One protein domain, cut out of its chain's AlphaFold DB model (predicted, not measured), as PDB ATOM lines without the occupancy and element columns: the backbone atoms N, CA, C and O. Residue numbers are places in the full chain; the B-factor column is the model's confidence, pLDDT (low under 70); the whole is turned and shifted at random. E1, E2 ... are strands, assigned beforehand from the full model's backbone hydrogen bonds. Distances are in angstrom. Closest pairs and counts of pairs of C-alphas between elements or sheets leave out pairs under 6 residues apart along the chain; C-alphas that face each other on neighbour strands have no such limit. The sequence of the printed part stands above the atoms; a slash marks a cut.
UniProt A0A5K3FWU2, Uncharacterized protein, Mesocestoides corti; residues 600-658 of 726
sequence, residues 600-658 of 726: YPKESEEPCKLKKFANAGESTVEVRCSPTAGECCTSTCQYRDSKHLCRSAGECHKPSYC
ATOM      1  N   TYR A 600     114.213  67.887 125.152       90.56
ATOM      2  CA  TYR A 600     115.625  68.235 125.225       90.56
ATOM      3  C   TYR A 600     116.482  67.217 124.450       90.56
ATOM      4  O   TYR A 600     116.357  66.016 124.703       90.56
ATOM      5  N   PRO A 601     117.380  67.668 123.551       80.56
ATOM      6  CA  PRO A 601     118.293  66.781 122.832       80.56
ATOM      7  C   PRO A 601     119.359  66.193 123.763       80.56
ATOM      8  O   PRO A 601     119.590  66.703 124.866       80.56
ATOM      9  N   LYS A 602     120.058  65.149 123.309       75.81
ATOM     10  CA  LYS A 602     121.098  64.472 124.103       75.81
ATOM     11  C   LYS A 602     122.226  65.385 124.584       75.81
ATOM     12  O   LYS A 602     122.723  65.207 125.688       75.81
ATOM     13  N   GLU A 603     122.654  66.351 123.781       71.94
ATOM     14  CA  GLU A 603     123.757  67.252 124.147       71.94
ATOM     15  C   GLU A 603     123.395  68.290 125.227       71.94
ATOM     16  O   GLU A 603     124.253  69.059 125.661       71.94
ATOM     17  N   SER A 604     122.126  68.354 125.635       81.38
ATOM     18  CA  SER A 604     121.653  69.314 126.632       81.38
ATOM     19  C   SER A 604     122.017  68.920 128.070       81.38
ATOM     20  O   SER A 604     122.434  67.799 128.351       81.38
ATOM     21  N   GLU A 605     121.813  69.847 129.010       80.25
ATOM     22  CA  GLU A 605     122.003  69.596 130.448       80.25
ATOM     23  C   GLU A 605     120.965  68.618 131.037       80.25
ATOM     24  O   GLU A 605     121.242  67.949 132.033       80.25
ATOM     25  N   GLU A 606     119.782  68.504 130.418       85.06
ATOM     26  CA  GLU A 606     118.695  67.600 130.821       85.06
ATOM     27  C   GLU A 606     118.300  66.663 129.659       85.06
ATOM     28  O   GLU A 606     117.187  66.760 129.136       85.06
ATOM     29  N   PRO A 607     119.193  65.749 129.233       81.44
ATOM     30  CA  PRO A 607     119.024  64.963 128.011       81.44
ATOM     31  C   PRO A 607     117.776  64.074 128.040       81.44
ATOM     32  O   PRO A 607     117.504  63.422 129.050       81.44
ATOM     33  N   CYS A 608     117.036  64.033 126.922       80.44
ATOM     34  CA  CYS A 608     115.862  63.171 126.708       80.44
ATOM     35  C   CYS A 608     114.758  63.316 127.766       80.44
ATOM     36  O   CYS A 608     114.038  62.378 128.129       80.44
ATOM     37  N   LYS A 609     114.613  64.545 128.268       92.25
ATOM     38  CA  LYS A 609     113.519  64.962 129.143       92.25
ATOM     39  C   LYS A 609     112.615  65.959 128.441       92.25
ATOM     40  O   LYS A 609     113.041  66.702 127.553       92.25
ATOM     41  N   LEU A 610     111.358  65.998 128.871       93.50
ATOM     42  CA  LEU A 610     110.432  67.026 128.421       93.50
ATOM     43  C   LEU A 610     110.914  68.380 128.936       93.50
ATOM     44  O   LEU A 610     111.276  68.525 130.108       93.50
ATOM     45  N   LYS A 611     110.872  69.394 128.073       92.69
ATOM     46  CA  LYS A 611     111.049  70.776 128.523       92.69
ATOM     47  C   LYS A 611     109.921  71.131 129.491       92.69
ATOM     48  O   LYS A 611     108.862  70.521 129.464       92.69
ATOM     49  N   LYS A 612     110.111  72.138 130.345       91.75
ATOM     50  CA  LYS A 612     109.001  72.670 131.167       91.75
ATOM     51  C   LYS A 612     108.078  73.563 130.336       91.75
ATOM     52  O   LYS A 612     106.858  73.486 130.441       91.75
ATOM     53  N   PHE A 613     108.683  74.377 129.474       90.62
ATOM     54  CA  PHE A 613     108.004  75.289 128.564       90.62
ATOM     55  C   PHE A 613     108.665  75.226 127.186       90.62
ATOM     56  O   PHE A 613     109.887  75.094 127.096       90.62
ATOM     57  N   ALA A 614     107.868  75.327 126.127       88.12
ATOM     58  CA  ALA A 614     108.341  75.357 124.746       88.12
ATOM     59  C   ALA A 614     107.680  76.507 123.986       88.12
ATOM     60  O   ALA A 614     106.525  76.847 124.236       88.12
ATOM     61  N   ASN A 615     108.408  77.101 123.044       84.38
ATOM     62  CA  ASN A 615     107.833  78.066 122.112       84.38
ATOM     63  C   ASN A 615     107.225  77.290 120.945       84.38
ATOM     64  O   ASN A 615     107.947  76.653 120.181       84.38
ATOM     65  N   ALA A 616     105.901  77.324 120.838       74.12
ATOM     66  CA  ALA A 616     105.146  76.661 119.789       74.12
ATOM     67  C   ALA A 616     104.433  77.733 118.951       74.12
ATOM     68  O   ALA A 616     103.336  78.180 119.288       74.12
ATOM     69  N   GLY A 617     105.089  78.188 117.879       74.12
ATOM     70  CA  GLY A 617     104.664  79.378 117.135       74.12
ATOM     71  C   GLY A 617     104.971  80.666 117.909       74.12
ATOM     72  O   GLY A 617     106.069  80.815 118.438       74.12
ATOM     73  N   GLU A 618     104.008  81.588 117.991       78.88
ATOM     74  CA  GLU A 618     104.150  82.873 118.710       78.88
ATOM     75  C   GLU A 618     103.903  82.772 120.227       78.88
ATOM     76  O   GLU A 618     104.070  83.752 120.951       78.88
ATOM     77  N   SER A 619     103.523  81.591 120.723       79.25
ATOM     78  CA  SER A 619     103.114  81.386 122.114       79.25
ATOM     79  C   SER A 619     104.052  80.433 122.848       79.25
ATOM     80  O   SER A 619     104.411  79.366 122.344       79.25
ATOM     81  N   THR A 620     104.402  80.787 124.082       88.88
ATOM     82  CA  THR A 620     105.066  79.876 125.019       88.88
ATOM     83  C   THR A 620     104.016  79.009 125.707       88.88
ATOM     84  O   THR A 620     103.082  79.523 126.322       88.88
ATOM     85  N   VAL A 621     104.163  77.691 125.604       89.62
ATOM     86  CA  VAL A 621     103.226  76.701 126.148       89.62
ATOM     87  C   VAL A 621     103.911  75.820 127.187       89.62
ATOM     88  O   VAL A 621     105.101  75.524 127.084       89.62
ATOM     89  N   GLU A 622     103.157  75.390 128.196       94.06
ATOM     90  CA  GLU A 622     103.600  74.351 129.126       94.06
ATOM     91  C   GLU A 622     103.631  73.007 128.395       94.06
ATOM     92  O   GLU A 622     102.639  72.595 127.798       94.06
ATOM     93  N   VAL A 623     104.759  72.311 128.436       94.56
ATOM     94  CA  VAL A 623     104.921  71.039 127.728       94.56
ATOM     95  C   VAL A 623     104.270  69.918 128.530       94.56
ATOM     96  O   VAL A 623     104.597  69.688 129.693       94.56
ATOM     97  N   ARG A 624     103.346  69.196 127.900       94.00
ATOM     98  CA  ARG A 624     102.648  68.053 128.506       94.00
ATOM     99  C   ARG A 624     103.091  66.720 127.925       94.00
ATOM    100  O   ARG A 624     102.976  65.702 128.603       94.00
ATOM    101  N   CYS A 625     103.584  66.729 126.694       91.69
ATOM    102  CA  CYS A 625     104.076  65.565 125.980       91.69
ATOM    103  C   CYS A 625     105.065  65.974 124.892       91.69
ATOM    104  O   CYS A 625     105.267  67.160 124.637       91.69
ATOM    105  N   SER A 626     105.625  64.973 124.219       89.75
ATOM    106  CA  SER A 626     106.471  65.139 123.047       89.75
ATOM    107  C   SER A 626     105.967  64.239 121.900       89.75
ATOM    108  O   SER A 626     105.579  63.094 122.162       89.75
ATOM    109  N   PRO A 627     105.967  64.718 120.640       81.31
ATOM    110  CA  PRO A 627     105.705  63.901 119.451       81.31
ATOM    111  C   PRO A 627     106.574  62.645 119.344       81.31
ATOM    112  O   PRO A 627     106.098  61.612 118.879       81.31
ATOM    113  N   THR A 628     107.823  62.699 119.810       74.75
ATOM    114  CA  THR A 628     108.744  61.548 119.774       74.75
ATOM    115  C   THR A 628     108.424  60.488 120.832       74.75
ATOM    116  O   THR A 628     108.790  59.323 120.671       74.75
ATOM    117  N   ALA A 629     107.642  60.847 121.857       74.12
ATOM    118  CA  ALA A 629     107.072  59.901 122.815       74.12
ATOM    119  C   ALA A 629     105.813  59.176 122.280       74.12
ATOM    120  O   ALA A 629     105.462  58.100 122.782       74.12
ATOM    121  N   GLY A 630     105.132  59.734 121.266       68.62
ATOM    122  CA  GLY A 630     104.019  59.091 120.559       68.62
ATOM    123  C   GLY A 630     103.097  60.044 119.773       68.62
ATOM    124  O   GLY A 630     103.003  61.240 120.044       68.62
ATOM    125  N   GLU A 631     102.358  59.480 118.809       74.94
ATOM    126  CA  GLU A 631     101.527  60.195 117.817       74.94
ATOM    127  C   GLU A 631     100.348  60.993 118.410       74.94
ATOM    128  O   GLU A 631      99.835  61.919 117.780       74.94
ATOM    129  N   CYS A 632      99.932  60.679 119.643       87.62
ATOM    130  CA  CYS A 632      98.899  61.426 120.365       87.62
ATOM    131  C   CYS A 632      99.414  62.710 121.022       87.62
ATOM    132  O   CYS A 632      98.693  63.326 121.810       87.62
ATOM    133  N   CYS A 633     100.626  63.147 120.687       90.25
ATOM    134  CA  CYS A 633     101.117  64.476 121.010       90.25
ATOM    135  C   CYS A 633     101.104  65.396 119.779       90.25
ATOM    136  O   CYS A 633     101.408  64.985 118.656       90.25
ATOM    137  N   THR A 634     100.725  66.656 119.974       88.38
ATOM    138  CA  THR A 634     100.845  67.698 118.952       88.38
ATOM    139  C   THR A 634     102.271  68.242 118.902       88.38
ATOM    140  O   THR A 634     103.009  68.197 119.883       88.38
ATOM    141  N   SER A 635     102.635  68.868 117.782       84.88
ATOM    142  CA  SER A 635     103.861  69.676 117.680       84.88
ATOM    143  C   SER A 635     103.864  70.899 118.611       84.88
ATOM    144  O   SER A 635     104.903  71.509 118.824       84.88
ATOM    145  N   THR A 636     102.710  71.248 119.193       88.44
ATOM    146  CA  THR A 636     102.560  72.273 120.236       88.44
ATOM    147  C   THR A 636     102.670  71.705 121.655       88.44
ATOM    148  O   THR A 636     102.260  72.351 122.619       88.44
ATOM    149  N   CYS A 637     103.218  70.495 121.799       93.31
ATOM    150  CA  CYS A 637     103.517  69.859 123.082       93.31
ATOM    151  C   CYS A 637     102.293  69.557 123.955       93.31
ATOM    152  O   CYS A 637     102.423  69.415 125.173       93.31
ATOM    153  N   GLN A 638     101.108  69.473 123.343       94.50
ATOM    154  CA  GLN A 638      99.853  69.156 124.019       94.50
ATOM    155  C   GLN A 638      99.344  67.787 123.597       94.50
ATOM    156  O   GLN A 638      99.547  67.340 122.467       94.50
ATOM    157  N   TYR A 639      98.630  67.124 124.503       95.19
ATOM    158  CA  TYR A 639      97.911  65.916 124.132       95.19
ATOM    159  C   TYR A 639      96.850  66.251 123.093       95.19
ATOM    160  O   TYR A 639      96.085  67.208 123.238       95.19
ATOM    161  N   ARG A 640      96.794  65.432 122.051       92.38
ATOM    162  CA  ARG A 640      95.693  65.467 121.099       92.38
ATOM    163  C   ARG A 640      94.408  65.076 121.811       92.38
ATOM    164  O   ARG A 640      94.418  64.192 122.668       92.38
ATOM    165  N   ASP A 641      93.318  65.748 121.460       92.69
ATOM    166  CA  ASP A 641      92.017  65.520 122.079       92.69
ATOM    167  C   ASP A 641      91.528  64.078 121.893       92.69
ATOM    168  O   ASP A 641      92.014  63.326 121.044       92.69
ATOM    169  N   SER A 642      90.531  63.687 122.689       91.50
ATOM    170  CA  SER A 642      90.039  62.312 122.688       91.50
ATOM    171  C   SER A 642      89.256  61.892 121.442       91.50
ATOM    172  O   SER A 642      88.789  60.759 121.357       91.50
ATOM    173  N   LYS A 643      89.087  62.800 120.477       88.81
ATOM    174  CA  LYS A 643      88.457  62.559 119.178       88.81
ATOM    175  C   LYS A 643      89.492  62.494 118.056       88.81
ATOM    176  O   LYS A 643      89.123  62.201 116.921       88.81
ATOM    177  N   HIS A 644      90.772  62.741 118.341       86.44
ATOM    178  CA  HIS A 644      91.824  62.616 117.349       86.44
ATOM    179  C   HIS A 644      92.090  61.147 117.036       86.44
ATOM    180  O   HIS A 644      92.495  60.376 117.906       86.44
ATOM    181  N   LEU A 645      91.865  60.770 115.781       81.69
ATOM    182  CA  LEU A 645      92.133  59.431 115.280       81.69
ATOM    183  C   LEU A 645      93.647  59.200 115.233       81.69
ATOM    184  O   LEU A 645      94.329  59.810 114.418       81.69
ATOM    185  N   CYS A 646      94.162  58.324 116.095       77.44
ATOM    186  CA  CYS A 646      95.578  57.940 116.092       77.44
ATOM    187  C   CYS A 646      95.821  56.576 115.453       77.44
ATOM    188  O   CYS A 646      96.924  56.282 115.015       77.44
ATOM    189  N   ARG A 647      94.791  55.731 115.369       72.88
ATOM    190  CA  ARG A 647      94.847  54.478 114.618       72.88
ATOM    191  C   ARG A 647      93.564  54.321 113.827       72.88
ATOM    192  O   ARG A 647      92.489  54.243 114.421       72.88
ATOM    193  N   SER A 648      93.681  54.260 112.505       67.00
ATOM    194  CA  SER A 648      92.550  54.026 111.605       67.00
ATOM    195  C   SER A 648      91.822  52.721 111.931       67.00
ATOM    196  O   SER A 648      92.394  51.799 112.514       67.00
ATOM    197  N   ALA A 649      90.544  52.656 111.563       66.88
ATOM    198  CA  ALA A 649      89.777  51.422 111.651       66.88
ATOM    199  C   ALA A 649      90.401  50.360 110.740       66.88
ATOM    200  O   ALA A 649      90.754  50.658 109.599       66.88
ATOM    201  N   GLY A 650      90.518  49.139 111.246       62.97
ATOM    202  CA  GLY A 650      90.824  47.966 110.440       62.97
ATOM    203  C   GLY A 650      89.557  47.148 110.223       62.97
ATOM    204  O   GLY A 650      88.512  47.422 110.811       62.97
ATOM    205  N   GLU A 651      89.648  46.088 109.428       63.03
ATOM    206  CA  GLU A 651      88.509  45.185 109.221       63.03
ATOM    207  C   GLU A 651      88.085  44.442 110.500       63.03
ATOM    208  O   GLU A 651      86.937  44.023 110.610       63.03
ATOM    209  N   CYS A 652      88.998  44.308 111.474       69.12
ATOM    210  CA  CYS A 652      88.772  43.568 112.721       69.12
ATOM    211  C   CYS A 652      88.999  44.352 114.009       69.12
ATOM    212  O   CYS A 652      88.845  43.807 115.100       69.12
ATOM    213  N   HIS A 653      89.277  45.644 113.915       72.94
ATOM    214  CA  HIS A 653      89.326  46.511 115.078       72.94
ATOM    215  C   HIS A 653      88.736  47.869 114.727       72.94
ATOM    216  O   HIS A 653      88.907  48.400 113.628       72.94
ATOM    217  N   LYS A 654      88.043  48.455 115.694       81.62
ATOM    218  CA  LYS A 654      87.525  49.811 115.586       81.62
ATOM    219  C   LYS A 654      88.684  50.812 115.486       81.62
ATOM    220  O   LYS A 654      89.829  50.489 115.831       81.62
ATOM    221  N   PRO A 655      88.412  52.034 115.006       75.69
ATOM    222  CA  PRO A 655      89.391  53.106 115.096       75.69
ATOM    223  C   PRO A 655      89.750  53.372 116.564       75.69
ATOM    224  O   PRO A 655      88.875  53.335 117.432       75.69
ATOM    225  N   SER A 656      91.026  53.652 116.832       85.38
ATOM    226  CA  SER A 656      91.475  54.116 118.145       85.38
ATOM    227  C   SER A 656      91.720  55.612 118.111       85.38
ATOM    228  O   SER A 656      92.349  56.147 117.191       85.38
ATOM    229  N   TYR A 657      91.228  56.275 119.145       91.06
ATOM    230  CA  TYR A 657      91.362  57.706 119.321       91.06
ATOM    231  C   TYR A 657      92.282  57.980 120.492       91.06
ATOM    232  O   TYR A 657      92.362  57.186 121.431       91.06
ATOM    233  N   CYS A 658      92.976  59.109 120.453       91.62
ATOM    234  CA  CYS A 658      93.816  59.522 121.560       91.62
ATOM    235  C   CYS A 658      93.025  59.563 122.873       91.62
ATOM    236  O   CYS A 658      91.811  59.728 122.903       91.62
TER     237      CYS A 658
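What this domain is: This is residues 600 to 658 of the 726 residues of an uncharacterized protein of Mesocestoides corti (UniProt A0A5K3FWU2). This domain has little regular structure: a loose, winding chain with the small hairpin E1 and E2 toward one end, a loop folded back through E3 at the other, and the link of residues 623 to 644 between them. Residues 602 to 607 and 649 to 654 stick out at opposite ends. The 59 printed residues hold three named strands, E1, E2, E3, and no named helix; the class is all strand, with only 11 residues in named elements. The whole is flat, 46 by 25 by 13 A, and loose, radius of gyration of the C-alphas 14.4 A.

How they stand to each other: Look first at E1, residues 613 to 616, and E2, residues 619 to 622, an antiparallel hairpin at 143 degrees; N 614 and O 621 are 2.9 A apart, within hydrogen-bond range. E3, residues 645 to 647, is apart from both and pairs with no named strand, but pairs antiparallel with residues 656 to 657.

Where its parts are: Find C-alpha 613 at (108.004, 75.289, 128.564); E1 runs 9.3 A. E2 runs 9.9 A. E3 runs 5.7 A to C-alpha 647 at (94.847, 54.478, 114.618).

The domain as a whole: The farthest C-alphas, Glu 605 and Glu 651, are 46.6 A apart. The printed part has no cut; the link E2 to E3 is long. Residues 630 and 648 to 652 have pLDDT under 70.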